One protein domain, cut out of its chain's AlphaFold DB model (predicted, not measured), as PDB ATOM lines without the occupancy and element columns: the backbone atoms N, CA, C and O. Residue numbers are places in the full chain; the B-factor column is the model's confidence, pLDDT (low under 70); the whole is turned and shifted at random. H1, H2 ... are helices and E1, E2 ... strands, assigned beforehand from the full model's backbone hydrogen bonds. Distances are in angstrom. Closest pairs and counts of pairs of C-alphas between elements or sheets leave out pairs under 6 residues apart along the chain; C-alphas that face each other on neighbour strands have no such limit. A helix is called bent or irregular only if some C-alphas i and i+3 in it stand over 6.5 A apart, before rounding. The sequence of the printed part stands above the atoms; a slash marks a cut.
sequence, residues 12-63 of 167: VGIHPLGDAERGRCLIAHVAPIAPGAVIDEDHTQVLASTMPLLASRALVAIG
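Overview. This is residues 12 to 63 of the 167 residues of a protein of Phycisphaerales bacterium (UniProt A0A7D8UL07). A two-stranded hairpin, E1 and E2, has one bent helix, H1, packed over one face. The loop of residues 32 to 38 sticks out at one end. The printed part has 52 residues, with named elements in the order E1, E2, H1, an antiparallel sheet, and a mixed class. It is a loose rod, radius of gyration of the C-alphas 13.0 A, spanning 39 by 18 by 16 A.

Along the chain. E1, residues 12 to 16, begins at C-alpha 12 (-11.299, 21.704, -29.479) and is 13.4 A long. E2, residues 25 to 30, is 16.1 A long. H1, residues 41 to 62, was assigned as one helix by its hydrogen bonds but is bent: C-alphas 49 and 52 are 6.9 A apart. Its arms are H1a, residues 41 to 49, 12.1 A, and H1b, residues 52 to 62, 15.1 A, ending at C-alpha 62 (-28.240, 10.443, -34.603).

Arrangement. E1 and E2 form an antiparallel hairpin at 162 degrees; N 13 and O 28, 2.9 A, are within hydrogen-bond range. The closest C-alphas of E1 and H1a are Gly 13 and Leu 47, 6.8 A; of E2 and H1b, Leu 26 and Ala 55, 6.3 A. The arms stand at a steep tilt of 45 degrees. In H1a and H1b every O i to N i+4 pair is within hydrogen-bond range.

Size, cuts and confidence. The C-alphas farthest apart, Glu 21 and Pro 35, are 40.7 A apart. The printed part has no cut, and both links are short. Residues 20 to 22 have pLDDT under 70.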
ATOM      1  N   VAL A  12     -10.732  22.888 -28.831       95.12
ATOM      2  CA  VAL A  12     -11.299  21.704 -29.479       95.12
ATOM      3  C   VAL A  12     -11.564  20.629 -28.435       95.12
ATOM      4  O   VAL A  12     -10.640  20.089 -27.832       95.12
ATOM      5  N   GLY A  13     -12.840  20.296 -28.247       94.12
ATOM      6  CA  GLY A  13     -13.276  19.172 -27.424       94.12
ATOM      7  C   GLY A  13     -13.559  17.954 -28.293       94.12
ATOM      8  O   GLY A  13     -14.299  18.056 -29.272       94.12
ATOM      9  N   ILE A  14     -13.007  16.796 -27.932       93.44
ATOM     10  CA  ILE A  14     -13.268  15.526 -28.617       93.44
ATOM     11  C   ILE A  14     -13.830  14.541 -27.600       93.44
ATOM     12  O   ILE A  14     -13.221  14.302 -26.561       93.44
ATOM     13  N   HIS A  15     -14.986  13.954 -27.902       91.38
ATOM     14  CA  HIS A  15     -15.606  12.941 -27.051       91.38
ATOM     15  C   HIS A  15     -16.054  11.746 -27.894       91.38
ATOM     16  O   HIS A  15     -16.680  11.952 -28.937       91.38
ATOM     17  N   PRO A  16     -15.773  10.493 -27.490       87.69
ATOM     18  CA  PRO A  16     -16.261   9.321 -28.208       87.69
ATOM     19  C   PRO A  16     -17.791   9.313 -28.249       87.69
ATOM     20  O   PRO A  16     -18.460   9.748 -27.310       87.69
ATOM     21  N   LEU A  17     -18.348   8.831 -29.353       83.94
ATOM     22  CA  LEU A  17     -19.787   8.761 -29.552       83.94
ATOM     23  C   LEU A  17     -20.227   7.300 -29.671       83.94
ATOM     24  O   LEU A  17     -20.014   6.663 -30.704       83.94
ATOM     25  N   GLY A  18     -20.883   6.799 -28.624       75.00
ATOM     26  CA  GLY A  18     -21.242   5.387 -28.502       75.00
ATOM     27  C   GLY A  18     -20.030   4.546 -28.107       75.00
ATOM     28  O   GLY A  18     -19.135   5.023 -27.415       75.00
ATOM     29  N   ASP A  19     -20.007   3.292 -28.547       70.12
ATOM     30  CA  ASP A  19     -18.900   2.375 -28.275       70.12
ATOM     31  C   ASP A  19     -17.603   2.824 -28.981       70.12
ATOM     32  O   ASP A  19     -17.598   3.074 -30.192       70.12
ATOM     33  N   ALA A  20     -16.507   2.918 -28.220       59.75
ATOM     34  CA  ALA A  20     -15.193   3.354 -28.686       59.75
ATOM     35  C   ALA A  20     -14.651   2.480 -29.832       59.75
ATOM     36  O   ALA A  20     -13.967   2.996 -30.720       59.75
ATOM     37  N   GLU A  21     -15.033   1.200 -29.891       54.66
ATOM     38  CA  GLU A  21     -14.662   0.292 -30.988       54.66
ATOM     39  C   GLU A  21     -15.233   0.731 -32.351       54.66
ATOM     40  O   GLU A  21     -14.750   0.321 -33.408       54.66
ATOM     41  N   ARG A  22     -16.252   1.604 -32.362       57.56
ATOM     42  CA  ARG A  22     -16.961   2.047 -33.577       57.56
ATOM     43  C   ARG A  22     -16.376   3.311 -34.215       57.56
ATOM     44  O   ARG A  22     -16.891   3.747 -35.250       57.56
ATOM     45  N   GLY A  23     -15.328   3.896 -33.628       71.00
ATOM     46  CA  GLY A  23     -14.525   4.966 -34.238       71.00
ATOM     47  C   GLY A  23     -15.284   6.265 -34.543       71.00
ATOM     48  O   GLY A  23     -14.969   6.947 -35.519       71.00
ATOM     49  N   ARG A  24     -16.321   6.601 -33.764       83.00
ATOM     50  CA  ARG A  24     -17.073   7.861 -33.901       83.00
ATOM     51  C   ARG A  24     -16.753   8.788 -32.739       83.00
ATOM     52  O   ARG A  24     -16.651   8.339 -31.601       83.00
ATOM     53  N   CYS A  25     -16.669  10.081 -33.020       89.38
ATOM     54  CA  CYS A  25     -16.539  11.106 -31.996       89.38
ATOM     55  C   CYS A  25     -17.427  12.313 -32.307       89.38
ATOM     56  O   CYS A  25     -17.766  12.582 -33.462       89.38
ATOM     57  N   LEU A  26     -17.811  13.013 -31.247       89.69
ATOM     58  CA  LEU A  26     -18.270  14.388 -31.283       89.69
ATOM     59  C   LEU A  26     -17.037  15.292 -31.218       89.69
ATOM     60  O   LEU A  26     -16.204  15.120 -30.327       89.69
ATOM     61  N   ILE A  27     -16.954  16.251 -32.139       94.38
ATOM     62  CA  ILE A  27     -15.944  17.311 -32.128       94.38
ATOM     63  C   ILE A  27     -16.675  18.635 -31.921       94.38
ATOM     64  O   ILE A  27     -17.580  18.968 -32.688       94.38
ATOM     65  N   ALA A  28     -16.299  19.370 -30.880       94.38
ATOM     66  CA  ALA A  28     -16.805  20.703 -30.587       94.38
ATOM     67  C   ALA A  28     -15.682  21.726 -30.783       94.38
ATOM     68  O   ALA A  28     -14.601  21.571 -30.218       94.38
ATOM     69  N   HIS A  29     -15.956  22.759 -31.578       94.38
ATOM     70  CA  HIS A  29     -15.053  23.881 -31.827       94.38
ATOM     71  C   HIS A  29     -15.605  25.117 -31.125       94.38
ATOM     72  O   HIS A  29     -16.729  25.533 -31.411       94.38
ATOM     73  N   VAL A  30     -14.822  25.694 -30.220       92.19
ATOM     74  CA  VAL A  30     -15.185  26.904 -29.482       92.19
ATOM     75  C   VAL A  30     -14.123  27.957 -29.744       92.19
ATOM     76  O   VAL A  30     -12.944  27.724 -29.496       92.19
ATOM     77  N   ALA A  31     -14.552  29.102 -30.260       90.94
ATOM     78  CA  ALA A  31     -13.699  30.249 -30.523       90.94
ATOM     79  C   ALA A  31     -14.347  31.509 -29.928       90.94
ATOM     80  O   ALA A  31     -15.581  31.612 -29.917       90.94
ATOM     81  N   PRO A  32     -13.546  32.466 -29.439       87.38
ATOM     82  CA  PRO A  32     -14.047  33.745 -28.980       87.38
ATOM     83  C   PRO A  32     -14.651  34.527 -30.152       87.38
ATOM     84  O   PRO A  32     -14.112  34.554 -31.255       87.38
ATOM     85  N   ILE A  33     -15.785  35.179 -29.902       83.94
ATOM     86  CA  ILE A  33     -16.464  36.044 -30.885       83.94
ATOM     87  C   ILE A  33     -16.121  37.527 -30.705       83.94
ATOM     88  O   ILE A  33     -16.475  38.351 -31.546       83.94
ATOM     89  N   ALA A  34     -15.471  37.874 -29.593       83.69
ATOM     90  CA  ALA A  34     -15.084  39.235 -29.261       83.69
ATOM     91  C   ALA A  34     -13.576  39.426 -29.500       83.69
ATOM     92  O   ALA A  34     -12.791  38.577 -29.069       83.69
ATOM     93  N   PRO A  35     -13.154  40.537 -30.133       79.81
ATOM     94  CA  PRO A  35     -11.741  40.866 -30.272       79.81
ATOM     95  C   PRO A  35     -11.047  40.916 -28.908       79.81
ATOM     96  O   PRO A  35     -11.559  41.526 -27.969       79.81
ATOM     97  N   GLY A  36      -9.890  40.263 -28.798       80.62
ATOM     98  CA  GLY A  36      -9.102  40.209 -27.565       80.62
ATOM     99  C   GLY A  36      -9.661  39.306 -26.459       80.62
ATOM    100  O   GLY A  36      -9.053  39.236 -25.392       80.62
ATOM    101  N   ALA A  37     -10.781  38.608 -26.677       84.38
ATOM    102  CA  ALA A  37     -11.204  37.554 -25.763       84.38
ATOM    103  C   ALA A  37     -10.284  36.337 -25.916       84.38
ATOM    104  O   ALA A  37      -9.977  35.911 -27.029       84.38
ATOM    105  N   VAL A  38      -9.857  35.795 -24.781       87.44
ATOM    106  CA  VAL A  38      -8.941  34.657 -24.693       87.44
ATOM    107  C   VAL A  38      -9.676  33.435 -24.171       87.44
ATOM    108  O   VAL A  38     -10.652  33.554 -23.427       87.44
ATOM    109  N   ILE A  39      -9.200  32.259 -24.560       89.75
ATOM    110  CA  ILE A  39      -9.657  31.000 -23.974       89.75
ATOM    111  C   ILE A  39      -8.784  30.704 -22.755       89.75
ATOM    112  O   ILE A  39      -7.560  30.657 -22.856       89.75
ATOM    113  N   ASP A  40      -9.419  30.482 -21.610       91.81
ATOM    114  CA  ASP A  40      -8.759  30.156 -20.344       91.81
ATOM    115  C   ASP A  40      -9.152  28.757 -19.820       91.81
ATOM    116  O   ASP A  40      -9.826  27.961 -20.491       91.81
ATOM    117  N   GLU A  41      -8.687  28.434 -18.612       92.88
ATOM    118  CA  GLU A  41      -8.945  27.149 -17.958       92.88
ATOM    119  C   GLU A  41     -10.439  26.941 -17.652       92.88
ATOM    120  O   GLU A  41     -10.943  25.827 -17.800       92.88
ATOM    121  N   ASP A  42     -11.178  28.005 -17.319       93.50
ATOM    122  CA  ASP A  42     -12.611  27.918 -17.022       93.50
ATOM    123  C   ASP A  42     -13.388  27.492 -18.274       93.50
ATOM    124  O   ASP A  42     -14.240  26.599 -18.214       93.50
ATOM    125  N   HIS A  43     -13.049  28.047 -19.443       93.19
ATOM    126  CA  HIS A  43     -13.629  27.615 -20.720       93.19
ATOM    127  C   HIS A  43     -13.342  26.135 -21.006       93.19
ATOM    128  O   HIS A  43     -14.225  25.403 -21.470       93.19
ATOM    129  N   THR A  44     -12.126  25.681 -20.693       94.56
ATOM    130  CA  THR A  44     -11.723  24.276 -20.836       94.56
ATOM    131  C   THR A  44     -12.546  23.375 -19.920       94.56
ATOM    132  O   THR A  44     -13.087  22.362 -20.373       94.56
ATOM    133  N   GLN A  45     -12.725  23.768 -18.659       95.81
ATOM    134  CA  GLN A  45     -13.481  23.006 -17.672       95.81
ATOM    135  C   GLN A  45     -14.980  22.957 -17.992       95.81
ATOM    136  O   GLN A  45     -15.609  21.900 -17.857       95.81
ATOM    137  N   VAL A  46     -15.555  24.063 -18.471       96.31
ATOM    138  CA  VAL A  46     -16.949  24.120 -18.933       96.31
ATOM    139  C   VAL A  46     -17.148  23.211 -20.141       96.31
ATOM    140  O   VAL A  46     -18.095  22.416 -20.162       96.31
ATOM    141  N   LEU A  47     -16.255  23.271 -21.135       95.19
ATOM    142  CA  LEU A  47     -16.348  22.395 -22.298       95.19
ATOM    143  C   LEU A  47     -16.228  20.929 -21.867       95.19
ATOM    144  O   LEU A  47     -17.119  20.136 -22.160       95.19
ATOM    145  N   ALA A  48     -15.202  20.576 -21.091       94.00
ATOM    146  CA  ALA A  48     -15.003  19.218 -20.586       94.00
ATOM    147  C   ALA A  48     -16.228  18.684 -19.822       94.00
ATOM    148  O   ALA A  48     -16.643  17.546 -20.043       94.00
ATOM    149  N   SER A  49     -16.856  19.516 -18.985       96.62
ATOM    150  CA  SER A  49     -18.038  19.134 -18.197       96.62
ATOM    151  C   SER A  49     -19.301  18.968 -19.044       96.62
ATOM    152  O   SER A  49     -20.185  18.183 -18.702       96.62
ATOM    153  N   THR A  50     -19.409  19.689 -20.162       96.69
ATOM    154  CA  THR A  50     -20.587  19.640 -21.041       96.69
ATOM    155  C   THR A  50     -20.477  18.585 -22.141       96.69
ATOM    156  O   THR A  50     -21.508  18.075 -22.590       96.69
ATOM    157  N   MET A  51     -19.263  18.191 -22.541       94.69
ATOM    158  CA  MET A  51     -19.036  17.206 -23.608       94.69
ATOM    159  C   MET A  51     -19.816  15.888 -23.428       94.69
ATOM    160  O   MET A  51     -20.435  15.460 -24.405       94.69
ATOM    161  N   PRO A  52     -19.890  15.257 -22.236       92.44
ATOM    162  CA  PRO A  52     -20.666  14.026 -22.057       92.44
ATOM    163  C   PRO A  52     -22.165  14.214 -22.321       92.44
ATOM    164  O   PRO A  52     -22.811  13.362 -22.936       92.44
ATOM    165  N   LEU A  53     -22.731  15.354 -21.906       92.75
ATOM    166  CA  LEU A  53     -24.137  15.681 -22.144       92.75
ATOM    167  C   LEU A  53     -24.408  15.916 -23.634       92.75
ATOM    168  O   LEU A  53     -25.417  15.442 -24.162       92.75
ATOM    169  N   LEU A  54     -23.508  16.623 -24.320       93.81
ATOM    170  CA  LEU A  54     -23.598  16.835 -25.764       93.81
ATOM    171  C   LEU A  54     -23.479  15.513 -26.527       93.81
ATOM    172  O   LEU A  54     -24.258  15.277 -27.448       93.81
ATOM    173  N   ALA A  55     -22.572  14.622 -26.117       89.12
ATOM    174  CA  ALA A  55     -22.426  13.294 -26.704       89.12
ATOM    175  C   ALA A  55     -23.685  12.435 -26.494       89.12
ATOM    176  O   ALA A  55     -24.157  11.809 -27.440       89.12
ATOM    177  N   SER A  56     -24.278  12.460 -25.295       86.75
ATOM    178  CA  SER A  56     -25.539  11.765 -24.996       86.75
ATOM    179  C   SER A  56     -26.693  12.273 -25.868       86.75
ATOM    180  O   SER A  56     -27.390  11.494 -26.517       86.75
ATOM    181  N   ARG A  57     -26.846  13.598 -25.987       86.69
ATOM    182  CA  ARG A  57     -27.864  14.195 -26.866       86.69
ATOM    183  C   ARG A  57     -27.624  13.885 -28.336       86.69
ATOM    184  O   ARG A  57     -28.570  13.559 -29.049       86.69
ATOM    185  N   ALA A  58     -26.374  13.958 -28.783       85.31
ATOM    186  CA  ALA A  58     -26.008  13.590 -30.140       85.31
ATOM    187  C   ALA A  58     -26.368  12.124 -30.409       85.31
ATOM    188  O   ALA A  58     -26.998  11.849 -31.422       85.31
ATOM    189  N   LEU A  59     -26.068  11.204 -29.487       81.50
ATOM    190  CA  LEU A  59     -26.438   9.790 -29.596       81.50
ATOM    191  C   LEU A  59     -27.944   9.571 -29.733       81.50
ATOM    192  O   LEU A  59     -28.353   8.778 -30.576       81.50
ATOM    193  N   VAL A  60     -28.765  10.284 -28.962       77.19
ATOM    194  CA  VAL A  60     -30.228  10.217 -29.096       77.19
ATOM    195  C   VAL A  60     -30.677  10.729 -30.467       77.19
ATOM    196  O   VAL A  60     -31.517  10.107 -31.111       77.19
ATOM    197  N   ALA A  61     -30.096  11.834 -30.941       79.19
ATOM    198  CA  ALA A  61     -30.488  12.462 -32.199       79.19
ATOM    199  C   ALA A  61     -30.048  11.674 -33.445       79.19
ATOM    200  O   ALA A  61     -30.766  11.648 -34.442       79.19
ATOM    201  N   ILE A  62     -28.863  11.055 -33.414       77.88
ATOM    202  CA  ILE A  62     -28.240  10.443 -34.603       77.88
ATOM    203  C   ILE A  62     -28.049   8.924 -34.493       77.88
ATOM    204  O   ILE A  62     -27.594   8.295 -35.450       77.88
ATOM    205  N   GLY A  63     -28.384   8.332 -33.345       72.62
ATOM    206  CA  GLY A  63     -28.300   6.901 -33.064       72.62
ATOM    207  C   GLY A  63     -26.896   6.383 -32.708       72.62
ATOM    208  O   GLY A  63     -25.865   6.884 -33.171       72.62
TER     209      GLY A  63